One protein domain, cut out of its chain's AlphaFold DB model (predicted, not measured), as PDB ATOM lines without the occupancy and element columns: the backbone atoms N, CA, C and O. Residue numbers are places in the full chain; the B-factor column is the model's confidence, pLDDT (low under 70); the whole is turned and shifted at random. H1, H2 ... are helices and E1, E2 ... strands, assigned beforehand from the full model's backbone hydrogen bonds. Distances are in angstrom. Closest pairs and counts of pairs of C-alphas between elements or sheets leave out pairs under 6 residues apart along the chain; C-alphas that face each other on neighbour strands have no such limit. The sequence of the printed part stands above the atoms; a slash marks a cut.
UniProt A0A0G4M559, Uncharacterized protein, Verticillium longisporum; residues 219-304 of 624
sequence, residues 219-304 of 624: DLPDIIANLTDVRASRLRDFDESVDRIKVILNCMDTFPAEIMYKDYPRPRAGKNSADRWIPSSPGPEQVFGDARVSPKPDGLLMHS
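AT A GLANCE: This is residues 219 to 304 of the 624 residues of an uncharacterized protein of Verticillium longisporum (UniProt A0A0G4M559). What is the main picture? There is little regular structure: helices H1 and H2 lie at one end, H3 near the middle, and the antiparallel hairpin E1 and E2 towards the other end, with H4 near E1. Residues 261 to 291, without named elements, loop from H4 to E1. How large is it? The 86 printed residues, 34 in named elements, class mixed, are compact, with radius of gyration of the C-alphas 12.7 A and spans 36 by 31 by 30 A.

IN THESE COORDINATES: Where are the helices? H1 is residues 219 to 227, 12.5 A, from C-alpha 219 at (22.046, -1.507, -11.874); H2 is 232 to 236, H3 244 to 250, H4 257 to 260. Where are the strands? E1 is residues 292 to 296, 13.0 A; E2 is 299 to 302, ending at C-alpha 302 at (49.543, 6.198, -5.788).

HOW THE PARTS SIT: Which helices touch? H1 touches H2, closest C-alphas Asp 222 and Ala 232, 5.1 A, and H3, closest Pro 221 and Ile 245, 5.8 A. In H1, H2 and H3 every O i to N i+4 pair is within hydrogen-bond range; H4 is too short. How do strands pair? N 294 and O 301 are 2.8 A apart, within hydrogen-bond range.

THE WHOLE: Is it cut? The printed part has no cut; the link H4 to E1 is long. Where is confidence low? Forty residues are under 70, among them 295 to 304.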
ATOM      1  N   ASP A 219      21.878  -0.398 -12.817       84.12
ATOM      2  CA  ASP A 219      22.046  -1.507 -11.874       84.12
ATOM      3  C   ASP A 219      23.512  -1.944 -11.721       84.12
ATOM      4  O   ASP A 219      23.854  -2.662 -10.781       84.12
ATOM      5  N   LEU A 220      24.411  -1.511 -12.614       88.06
ATOM      6  CA  LEU A 220      25.820  -1.924 -12.599       88.06
ATOM      7  C   LEU A 220      26.529  -1.659 -11.263       88.06
ATOM      8  O   LEU A 220      27.223  -2.566 -10.796       88.06
ATOM      9  N   PRO A 221      26.359  -0.494 -10.600       87.75
ATOM     10  CA  PRO A 221      26.952  -0.280  -9.284       87.75
ATOM     11  C   PRO A 221      26.465  -1.300  -8.253       87.75
ATOM     12  O   PRO A 221      27.253  -1.757  -7.432       87.75
ATOM     13  N   ASP A 222      25.199  -1.718  -8.319       83.25
ATOM     14  CA  ASP A 222      24.645  -2.698  -7.385       83.25
ATOM     15  C   ASP A 222      25.214  -4.097  -7.645       83.25
ATOM     16  O   ASP A 222      25.525  -4.821  -6.700       83.25
ATOM     17  N   ILE A 223      25.401  -4.470  -8.917       81.50
ATOM     18  CA  ILE A 223      26.052  -5.729  -9.304       81.50
ATOM     19  C   ILE A 223      27.502  -5.745  -8.805       81.50
ATOM     20  O   ILE A 223      27.918  -6.710  -8.165       81.50
ATOM     21  N   ILE A 224      28.261  -4.669  -9.047       84.06
ATOM     22  CA  ILE A 224      29.648  -4.545  -8.577       84.06
ATOM     23  C   ILE A 224      29.691  -4.631  -7.054       84.06
ATOM     24  O   ILE A 224      30.505  -5.369  -6.511       84.06
ATOM     25  N   ALA A 225      28.805  -3.923  -6.356       81.31
ATOM     26  CA  ALA A 225      28.744  -3.947  -4.902       81.31
ATOM     27  C   ALA A 225      28.468  -5.352  -4.361       81.31
ATOM     28  O   ALA A 225      29.231  -5.848  -3.545       81.31
ATOM     29  N   ASN A 226      27.449  -6.032  -4.893       74.69
ATOM     30  CA  ASN A 226      27.080  -7.389  -4.481       74.69
ATOM     31  C   ASN A 226      28.173  -8.436  -4.736       74.69
ATOM     32  O   ASN A 226      28.224  -9.446  -4.037       74.69
ATOM     33  N   LEU A 227      28.995  -8.234  -5.766       71.44
ATOM     34  CA  LEU A 227      30.107  -9.123  -6.108       71.44
ATOM     35  C   LEU A 227      31.423  -8.730  -5.419       71.44
ATOM     36  O   LEU A 227      32.366  -9.521  -5.364       71.44
ATOM     37  N   THR A 228      31.479  -7.519  -4.875       70.06
ATOM     38  CA  THR A 228      32.542  -7.056  -3.987       70.06
ATOM     39  C   THR A 228      32.074  -7.165  -2.532       70.06
ATOM     40  O   THR A 228      31.043  -7.754  -2.228       70.06
ATOM     41  N   ASP A 229      32.859  -6.645  -1.592       64.88
ATOM     42  CA  ASP A 229      32.543  -6.700  -0.158       64.88
ATOM     43  C   ASP A 229      31.674  -5.501   0.293       64.88
ATOM     44  O   ASP A 229      31.691  -5.095   1.456       64.88
ATOM     45  N   VAL A 230      30.942  -4.874  -0.641       65.88
ATOM     46  CA  VAL A 230      30.152  -3.655  -0.402       65.88
ATOM     47  C   VAL A 230      28.663  -3.995  -0.382       65.88
ATOM     48  O   VAL A 230      28.102  -4.534  -1.328       65.88
ATOM     49  N   ARG A 231      27.959  -3.633   0.695       62.97
ATOM     50  CA  ARG A 231      26.510  -3.873   0.786       62.97
ATOM     51  C   ARG A 231      25.738  -2.977  -0.186       62.97
ATOM     52  O   ARG A 231      25.546  -1.798   0.101       62.97
ATOM     53  N   ALA A 232      25.217  -3.556  -1.270       62.66
ATOM     54  CA  ALA A 232      24.435  -2.833  -2.278       62.66
ATOM     55  C   ALA A 232      23.178  -2.149  -1.711       62.66
ATOM     56  O   ALA A 232      22.793  -1.088  -2.191       62.66
ATOM     57  N   SER A 233      22.561  -2.696  -0.654       61.38
ATOM     58  CA  SER A 233      21.410  -2.048  -0.005       61.38
ATOM     59  C   SER A 233      21.756  -0.651   0.511       61.38
ATOM     60  O   SER A 233      21.010   0.283   0.259       61.38
ATOM     61  N   ARG A 234      22.941  -0.488   1.114       66.94
ATOM     62  CA  ARG A 234      23.427   0.814   1.590       66.94
ATOM     63  C   ARG A 234      23.744   1.780   0.457       66.94
ATOM     64  O   ARG A 234      23.730   2.980   0.675       66.94
ATOM     65  N   LEU A 235      24.054   1.271  -0.738       70.88
ATOM     66  CA  LEU A 235      24.299   2.127  -1.896       70.88
ATOM     67  C   LEU A 235      23.019   2.765  -2.430       70.88
ATOM     68  O   LEU A 235      23.078   3.860  -2.977       70.88
ATOM     69  N   ARG A 236      21.886   2.077  -2.279       68.81
ATOM     70  CA  ARG A 236      20.569   2.567  -2.701       68.81
ATOM     71  C   ARG A 236      19.936   3.529  -1.703       68.81
ATOM     72  O   ARG A 236      19.014   4.238  -2.084       68.81
ATOM     73  N   ASP A 237      20.426   3.543  -0.466       70.62
ATOM     74  CA  ASP A 237      20.000   4.494   0.566       70.62
ATOM     75  C   ASP A 237      20.583   5.899   0.334       70.62
ATOM     76  O   ASP A 237      20.126   6.858   0.949       70.62
ATOM     77  N   PHE A 238      21.603   6.035  -0.522       69.25
ATOM     78  CA  PHE A 238      22.141   7.342  -0.881       69.25
ATOM     79  C   PHE A 238      21.246   8.062  -1.891       69.25
ATOM     80  O   PHE A 238      20.704   7.445  -2.809       69.25
ATOM     81  N   ASP A 239      21.183   9.388  -1.762       66.88
ATOM     82  CA  ASP A 239      20.508  10.265  -2.717       66.88
ATOM     83  C   ASP A 239      21.068  10.100  -4.137       66.88
ATOM     84  O   ASP A 239      22.258   9.829  -4.328       66.88
ATOM     85  N   GLU A 240      20.241  10.366  -5.154       69.12
ATOM     86  CA  GLU A 240      20.623  10.278  -6.576       69.12
ATOM     87  C   GLU A 240      21.830  11.162  -6.946       69.12
ATOM     88  O   GLU A 240      22.504  10.925  -7.950       69.12
ATOM     89  N   SER A 241      22.146  12.169  -6.124       58.28
ATOM     90  CA  SER A 241      23.337  13.007  -6.273       58.28
ATOM     91  C   SER A 241      24.655  12.284  -5.965       58.28
ATOM     92  O   SER A 241      25.722  12.742  -6.390       58.28
ATOM     93  N   VAL A 242      24.614  11.182  -5.209       62.34
ATOM     94  CA  VAL A 242      25.797  10.434  -4.777       62.34
ATOM     95  C   VAL A 242      26.155   9.382  -5.817       62.34
ATOM     96  O   VAL A 242      25.370   8.511  -6.184       62.34
ATOM     97  N   ASP A 243      27.404   9.419  -6.265       76.31
ATOM     98  CA  ASP A 243      27.906   8.410  -7.185       76.31
ATOM     99  C   ASP A 243      28.233   7.110  -6.445       76.31
ATOM    100  O   ASP A 243      29.164   7.035  -5.641       76.31
ATOM    101  N   ARG A 244      27.462   6.066  -6.746       84.00
ATOM    102  CA  ARG A 244      27.614   4.737  -6.148       84.00
ATOM    103  C   ARG A 244      28.968   4.098  -6.474       84.00
ATOM    104  O   ARG A 244      29.529   3.427  -5.609       84.00
ATOM    105  N   ILE A 245      29.547   4.347  -7.654       86.31
ATOM    106  CA  ILE A 245      30.887   3.851  -8.010       86.31
ATOM    107  C   ILE A 245      31.949   4.521  -7.139       86.31
ATOM    108  O   ILE A 245      32.849   3.840  -6.652       86.31
ATOM    109  N   LYS A 246      31.814   5.824  -6.856       82.38
ATOM    110  CA  LYS A 246      32.704   6.528  -5.916       82.38
ATOM    111  C   LYS A 246      32.718   5.850  -4.551       82.38
ATOM    112  O   LYS A 246      33.787   5.626  -3.987       82.38
ATOM    113  N   VAL A 247      31.538   5.533  -4.019       82.38
ATOM    114  CA  VAL A 247      31.413   4.883  -2.708       82.38
ATOM    115  C   VAL A 247      32.080   3.512  -2.722       82.38
ATOM    116  O   VAL A 247      32.848   3.212  -1.811       82.38
ATOM    117  N   ILE A 248      31.851   2.715  -3.770       83.69
ATOM    118  CA  ILE A 248      32.489   1.403  -3.938       83.69
ATOM    119  C   ILE A 248      34.011   1.548  -3.956       83.69
ATOM    120  O   ILE A 248      34.675   0.901  -3.157       83.69
ATOM    121  N   LEU A 249      34.564   2.424  -4.804       84.06
ATOM    122  CA  LEU A 249      36.013   2.619  -4.914       84.06
ATOM    123  C   LEU A 249      36.641   3.100  -3.599       84.06
ATOM    124  O   LEU A 249      37.724   2.644  -3.252       84.06
ATOM    125  N   ASN A 250      35.950   3.955  -2.839       80.50
ATOM    126  CA  ASN A 250      36.407   4.414  -1.522       80.50
ATOM    127  C   ASN A 250      36.332   3.336  -0.430       80.50
ATOM    128  O   ASN A 250      37.017   3.453   0.581       80.50
ATOM    129  N   CYS A 251      35.513   2.299  -0.618       79.88
ATOM    130  CA  CYS A 251      35.454   1.143   0.279       79.88
ATOM    131  C   CYS A 251      36.576   0.123   0.009       79.88
ATOM    132  O   CYS A 251      36.735  -0.822   0.781       79.88
ATOM    133  N   MET A 252      37.340   0.291  -1.074       78.19
ATOM    134  CA  MET A 252      38.461  -0.579  -1.421       78.19
ATOM    135  C   MET A 252      39.755  -0.102  -0.760       78.19
ATOM    136  O   MET A 252      40.056   1.087  -0.764       78.19
ATOM    137  N   ASP A 253      40.588  -1.034  -0.288       79.62
ATOM    138  CA  ASP A 253      41.934  -0.704   0.207       79.62
ATOM    139  C   ASP A 253      42.838  -0.178  -0.921       79.62
ATOM    140  O   ASP A 253      43.609   0.777  -0.762       79.62
ATOM    141  N   THR A 254      42.740  -0.825  -2.087       79.31
ATOM    142  CA  THR A 254      43.391  -0.427  -3.337       79.31
ATOM    143  C   THR A 254      42.499  -0.750  -4.536       79.31
ATOM    144  O   THR A 254      41.737  -1.717  -4.506       79.31
ATOM    145  N   PHE A 255      42.628   0.021  -5.615       82.81
ATOM    146  CA  PHE A 255      42.021  -0.263  -6.917       82.81
ATOM    147  C   PHE A 255      43.005   0.026  -8.072       82.81
ATOM    148  O   PHE A 255      44.002   0.731  -7.872       82.81
ATOM    149  N   PRO A 256      42.771  -0.527  -9.278       79.38
ATOM    150  CA  PRO A 256      43.634  -0.292 -10.435       79.38
ATOM    151  C   PRO A 256      43.636   1.175 -10.889       79.38
ATOM    152  O   PRO A 256      42.583   1.735 -11.196       79.38
ATOM    153  N   ALA A 257      44.821   1.777 -11.023       74.00
ATOM    154  CA  ALA A 257      44.981   3.160 -11.492       74.00
ATOM    155  C   ALA A 257      44.385   3.382 -12.893       74.00
ATOM    156  O   ALA A 257      43.870   4.453 -13.198       74.00
ATOM    157  N   GLU A 258      44.406   2.339 -13.724       72.31
ATOM    158  CA  GLU A 258      43.854   2.295 -15.082       72.31
ATOM    159  C   GLU A 258      42.399   2.747 -15.195       72.31
ATOM    160  O   GLU A 258      42.020   3.353 -16.198       72.31
ATOM    161  N   ILE A 259      41.596   2.535 -14.151       79.38
ATOM    162  CA  ILE A 259      40.197   2.979 -14.108       79.38
ATOM    163  C   ILE A 259      40.091   4.512 -14.241       79.38
ATOM    164  O   ILE A 259      39.107   5.037 -14.773       79.38
ATOM    165  N   MET A 260      41.116   5.242 -13.797       72.75
ATOM    166  CA  MET A 260      41.126   6.705 -13.773       72.75
ATOM    167  C   MET A 260      41.319   7.335 -15.156       72.75
ATOM    168  O   MET A 260      40.813   8.430 -15.392       72.75
ATOM    169  N   TYR A 261      42.010   6.667 -16.084       65.31
ATOM    170  CA  TYR A 261      42.367   7.261 -17.381       65.31
ATOM    171  C   TYR A 261      41.803   6.529 -18.598       65.31
ATOM    172  O   TYR A 261      41.619   7.183 -19.622       65.31
ATOM    173  N   LYS A 262      41.426   5.250 -18.489       69.88
ATOM    174  CA  LYS A 262      40.737   4.533 -19.577       69.88
ATOM    175  C   LYS A 262      39.472   5.239 -20.050       69.88
ATOM    176  O   LYS A 262      38.844   6.003 -19.297       69.88
ATOM    177  N   ASP A 263      39.120   5.014 -21.313       67.19
ATOM    178  CA  ASP A 263      38.051   5.757 -21.973       67.19
ATOM    179  C   ASP A 263      36.666   5.191 -21.643       67.19
ATOM    180  O   ASP A 263      36.023   4.487 -22.418       67.19
ATOM    181  N   TYR A 264      36.226   5.467 -20.418       77.62
ATOM    182  CA  TYR A 264      34.908   5.105 -19.916       77.62
ATOM    183  C   TYR A 264      33.989   6.332 -19.838       77.62
ATOM    184  O   TYR A 264      34.486   7.447 -19.644       77.62
ATOM    185  N   PRO A 265      32.655   6.154 -19.919       75.50
ATOM    186  CA  PRO A 265      31.716   7.258 -19.758       75.50
ATOM    187  C   PRO A 265      31.849   7.906 -18.372       75.50
ATOM    188  O   PRO A 265      31.908   7.221 -17.349       75.50
ATOM    189  N   ARG A 266      31.917   9.242 -18.337       77.56
ATOM    190  CA  ARG A 266      32.133  10.039 -17.119       77.56
ATOM    191  C   ARG A 266      31.056  11.115 -17.004       77.56
ATOM    192  O   ARG A 266      31.149  12.136 -17.681       77.56
ATOM    193  N   PRO A 267      30.058  10.949 -16.121       73.25
ATOM    194  CA  PRO A 267      28.920  11.868 -16.035       73.25
ATOM    195  C   PRO A 267      29.312  13.257 -15.507       73.25
ATOM    196  O   PRO A 267      28.559  14.220 -15.642       73.25
ATOM    197  N   ARG A 268      30.494  13.367 -14.887       67.38
ATOM    198  CA  ARG A 268      31.029  14.603 -14.308       67.38
ATOM    199  C   ARG A 268      32.201  15.201 -15.087       67.38
ATOM    200  O   ARG A 268      32.802  16.137 -14.577       67.38
ATOM    201  N   ALA A 269      32.521  14.703 -16.285       61.16
ATOM    202  CA  ALA A 269      33.681  15.181 -17.044       61.16
ATOM    203  C   ALA A 269      33.692  16.717 -17.207       61.16
ATOM    204  O   ALA A 269      34.702  17.339 -16.922       61.16
ATOM    205  N   GLY A 270      32.553  17.338 -17.533       53.69
ATOM    206  CA  GLY A 270      32.441  18.799 -17.682       53.69
ATOM    207  C   GLY A 270      31.970  19.576 -16.443       53.69
ATOM    208  O   GLY A 270      31.546  20.714 -16.587       53.69
ATOM    209  N   LYS A 271      31.940  18.978 -15.240       60.47
ATOM    210  CA  LYS A 271      31.407  19.633 -14.023       60.47
ATOM    211  C   LYS A 271      32.509  19.965 -13.035       60.47
ATOM    212  O   LYS A 271      33.273  19.063 -12.728       60.47
ATOM    213  N   ASN A 272      32.492  21.144 -12.402       58.00
ATOM    214  CA  ASN A 272      33.460  21.527 -11.363       58.00
ATOM    215  C   ASN A 272      33.412  20.662 -10.086       58.00
ATOM    216  O   ASN A 272      32.751  20.981  -9.103       58.00
ATOM    217  N   SER A 273      34.099  19.516 -10.121       62.00
ATOM    218  CA  SER A 273      34.145  18.514  -9.053       62.00
ATOM    219  C   SER A 273      35.545  17.902  -8.922       62.00
ATOM    220  O   SER A 273      36.316  17.879  -9.877       62.00
ATOM    221  N   ALA A 274      35.885  17.363  -7.747       57.75
ATOM    222  CA  ALA A 274      37.081  16.531  -7.564       57.75
ATOM    223  C   ALA A 274      36.878  15.087  -8.072       57.75
ATOM    224  O   ALA A 274      37.841  14.361  -8.302       57.75
ATOM    225  N   ASP A 275      35.627  14.681  -8.300       67.50
ATOM    226  CA  ASP A 275      35.232  13.304  -8.608       67.50
ATOM    227  C   ASP A 275      34.958  13.074 -10.106       67.50
ATOM    228  O   ASP A 275      34.197  12.173 -10.479       67.50
ATOM    229  N   ARG A 276      35.516  13.918 -10.984       65.75
ATOM    230  CA  ARG A 276      35.315  13.818 -12.445       65.75
ATOM    231  C   ARG A 276      35.987  12.590 -13.054       65.75
ATOM    232  O   ARG A 276      35.517  12.067 -14.059       65.75
ATOM    233  N   TRP A 277      37.056  12.107 -12.420       71.00
ATOM    234  CA  TRP A 277      37.793  10.904 -12.818       71.00
ATOM    235  C   TRP A 277      37.019   9.607 -12.574       71.00
ATOM    236  O   TRP A 277      37.524   8.537 -12.905       71.00
ATOM    237  N   ILE A 278      35.830   9.654 -11.977       78.75
ATOM    238  CA  ILE A 278      35.066   8.453 -11.642       78.75
ATOM    239  C   ILE A 278      34.173   8.095 -12.835       78.75
ATOM    240  O   ILE A 278      33.414   8.948 -13.304       78.75
ATOM    241  N   PRO A 279      34.302   6.883 -13.398       83.62
ATOM    242  CA  PRO A 279      33.456   6.457 -14.504       83.62
ATOM    243  C   PRO A 279      32.072   6.047 -13.992       83.62
ATOM    244  O   PRO A 279      31.946   5.556 -12.872       83.62
ATOM    245  N   SER A 280      31.035   6.190 -14.821       82.81
ATOM    246  CA  SER A 280      29.693   5.691 -14.481       82.81
ATOM    247  C   SER A 280      29.597   4.169 -14.545       82.81
ATOM    248  O   SER A 280      28.769   3.575 -13.860       82.81
ATOM    249  N   SER A 281      30.409   3.533 -15.390       83.75
ATOM    250  CA  SER A 281      30.390   2.088 -15.608       83.75
ATOM    251  C   SER A 281      31.733   1.575 -16.138       83.75
ATOM    252  O   SER A 281      32.474   2.338 -16.767       83.75
ATOM    253  N   PRO A 282      32.039   0.278 -15.950       86.25
ATOM    254  CA  PRO A 282      33.112  -0.387 -16.680       86.25
ATOM    255  C   PRO A 282      32.867  -0.341 -18.195       86.25
ATOM    256  O   PRO A 282      31.722  -0.271 -18.644       86.25
ATOM    257  N   GLY A 283      33.938  -0.410 -18.982       79.12
ATOM    258  CA  GLY A 283      33.879  -0.472 -20.445       79.12
ATOM    259  C   GLY A 283      34.745  -1.598 -21.015       79.12
ATOM    260  O   GLY A 283      35.451  -2.270 -20.261       79.12
ATOM    261  N   PRO A 284      34.727  -1.802 -22.342       71.50
ATOM    262  CA  PRO A 284      35.348  -2.963 -22.987       71.50
ATOM    263  C   PRO A 284      36.881  -2.968 -22.900       71.50
ATOM    264  O   PRO A 284      37.510  -4.012 -23.088       71.50
ATOM    265  N   GLU A 285      37.496  -1.820 -22.610       68.06
ATOM    266  CA  GLU A 285      38.940  -1.712 -22.436       68.06
ATOM    267  C   GLU A 285      39.420  -2.492 -21.206       68.06
ATOM    268  O   GLU A 285      39.114  -2.132 -20.069       68.06
ATOM    269  N   GLN A 286      40.255  -3.507 -21.434       70.06
ATOM    270  CA  GLN A 286      40.775  -4.387 -20.388       70.06
ATOM    271  C   GLN A 286      41.750  -3.679 -19.450       70.06
ATOM    272  O   GLN A 286      42.764  -3.144 -19.895       70.06
ATOM    273  N   VAL A 287      41.469  -3.747 -18.155       69.31
ATOM    274  CA  VAL A 287      42.347  -3.333 -17.066       69.31
ATOM    275  C   VAL A 287      43.333  -4.450 -16.731       69.31
ATOM    276  O   VAL A 287      42.917  -5.589 -16.518       69.31
ATOM    277  N   PHE A 288      44.626  -4.141 -16.672       65.94
ATOM    278  CA  PHE A 288      45.683  -5.107 -16.350       65.94
ATOM    279  C   PHE A 288      46.055  -5.115 -14.866       65.94
ATOM    280  O   PHE A 288      46.506  -6.136 -14.356       65.94
ATOM    281  N   GLY A 289      45.817  -4.009 -14.159       65.94
ATOM    282  CA  GLY A 289      46.128  -3.906 -12.735       65.94
ATOM    283  C   GLY A 289      47.611  -3.651 -12.471       65.94
ATOM    284  O   GLY A 289      48.114  -3.994 -11.402       65.94
ATOM    285  N   ASP A 290      48.293  -3.044 -13.444       58.22
ATOM    286  CA  ASP A 290      49.735  -2.803 -13.434       58.22
ATOM    287  C   ASP A 290      50.156  -1.737 -12.405       58.22
ATOM    288  O   ASP A 290      51.311  -1.700 -11.995       58.22
ATOM    289  N   ALA A 291      49.241  -0.849 -12.005       63.50
ATOM    290  CA  ALA A 291      49.467   0.197 -11.010       63.50
ATOM    291  C   ALA A 291      48.272   0.299 -10.056       63.50
ATOM    292  O   ALA A 291      47.119   0.157 -10.470       63.50
ATOM    293  N   ARG A 292      48.550   0.569  -8.775       70.25
ATOM    294  CA  ARG A 292      47.549   0.581  -7.699       70.25
ATOM    295  C   ARG A 292      47.394   1.961  -7.081       70.25
ATOM    296  O   ARG A 292      48.377   2.673  -6.861       70.25
ATOM    297  N   VAL A 293      46.154   2.284  -6.740       71.31
ATOM    298  CA  VAL A 293      45.766   3.516  -6.056       71.31
ATOM    299  C   VAL A 293      45.010   3.155  -4.789       71.31
ATOM    300  O   VAL A 293      44.128   2.304  -4.825       71.31
ATOM    301  N   SER A 294      45.348   3.799  -3.677       70.31
ATOM    302  CA  SER A 294      44.600   3.708  -2.425       70.31
ATOM    303  C   SER A 294      43.809   4.990  -2.184       70.31
ATOM    304  O   SER A 294      44.411   6.067  -2.181       70.31
ATOM    305  N   PRO A 295      42.501   4.909  -1.909       68.44
ATOM    306  CA  PRO A 295      41.754   6.055  -1.416       68.44
ATOM    307  C   PRO A 295      42.223   6.432  -0.002       68.44
ATOM    308  O   PRO A 295      42.518   5.574   0.834       68.44
ATOM    309  N   LYS A 296      42.334   7.734   0.267       65.56
ATOM    310  CA  LYS A 296      42.662   8.330   1.569       65.56
ATOM    311  C   LYS A 296      41.668   9.459   1.875       65.56
ATOM    312  O   LYS A 296      41.128  10.042   0.936       65.56
ATOM    313  N   PRO A 297      41.452   9.821   3.155       52.59
ATOM    314  CA  PRO A 297      40.566  10.933   3.518       52.59
ATOM    315  C   PRO A 297      40.927  12.238   2.799       52.59
ATOM    316  O   PRO A 297      40.052  12.990   2.383       52.59
ATOM    317  N   ASP A 298      42.227  12.453   2.588       48.31
ATOM    318  CA  ASP A 298      42.759  13.643   1.942       48.31
ATOM    319  C   ASP A 298      42.975  13.517   0.436       48.31
ATOM    320  O   ASP A 298      43.449  14.481  -0.145       48.31
ATOM    321  N   GLY A 299      42.671  12.396  -0.222       56.62
ATOM    322  CA  GLY A 299      42.921  12.242  -1.660       56.62
ATOM    323  C   GLY A 299      43.250  10.812  -2.075       56.62
ATOM    324  O   GLY A 299      42.777   9.853  -1.477       56.62
ATOM    325  N   LEU A 300      44.064  10.652  -3.116       58.66
ATOM    326  CA  LEU A 300      44.454   9.347  -3.643       58.66
ATOM    327  C   LEU A 300      45.955   9.128  -3.421       58.66
ATOM    328  O   LEU A 300      46.787   9.966  -3.752       58.66
ATOM    329  N   LEU A 301      46.330   7.989  -2.851       57.59
ATOM    330  CA  LEU A 301      47.725   7.580  -2.717       57.59
ATOM    331  C   LEU A 301      48.080   6.640  -3.868       57.59
ATOM    332  O   LEU A 301      47.521   5.551  -3.974       57.59
ATOM    333  N   MET A 302      49.025   7.044  -4.714       60.47
ATOM    334  CA  MET A 302      49.543   6.198  -5.788       60.47
ATOM    335  C   MET A 302      50.790   5.443  -5.315       60.47
ATOM    336  O   MET A 302      51.739   6.049  -4.822       60.47
ATOM    337  N   HIS A 303      50.807   4.118  -5.467       56.44
ATOM    338  CA  HIS A 303      51.903   3.279  -4.967       56.44
ATOM    339  C   HIS A 303      53.065   3.216  -5.973       56.44
ATOM    340  O   HIS A 303      52.912   2.630  -7.041       56.44
ATOM    341  N   SER A 304      54.215   3.818  -5.629       44.25
ATOM    342  CA  SER A 304      55.393   4.031  -6.503       44.25
ATOM    343  C   SER A 304      56.099   2.756  -6.991       44.25
ATOM    344  O   SER A 304      56.746   2.784  -8.038       44.25
TER     345      SER A 304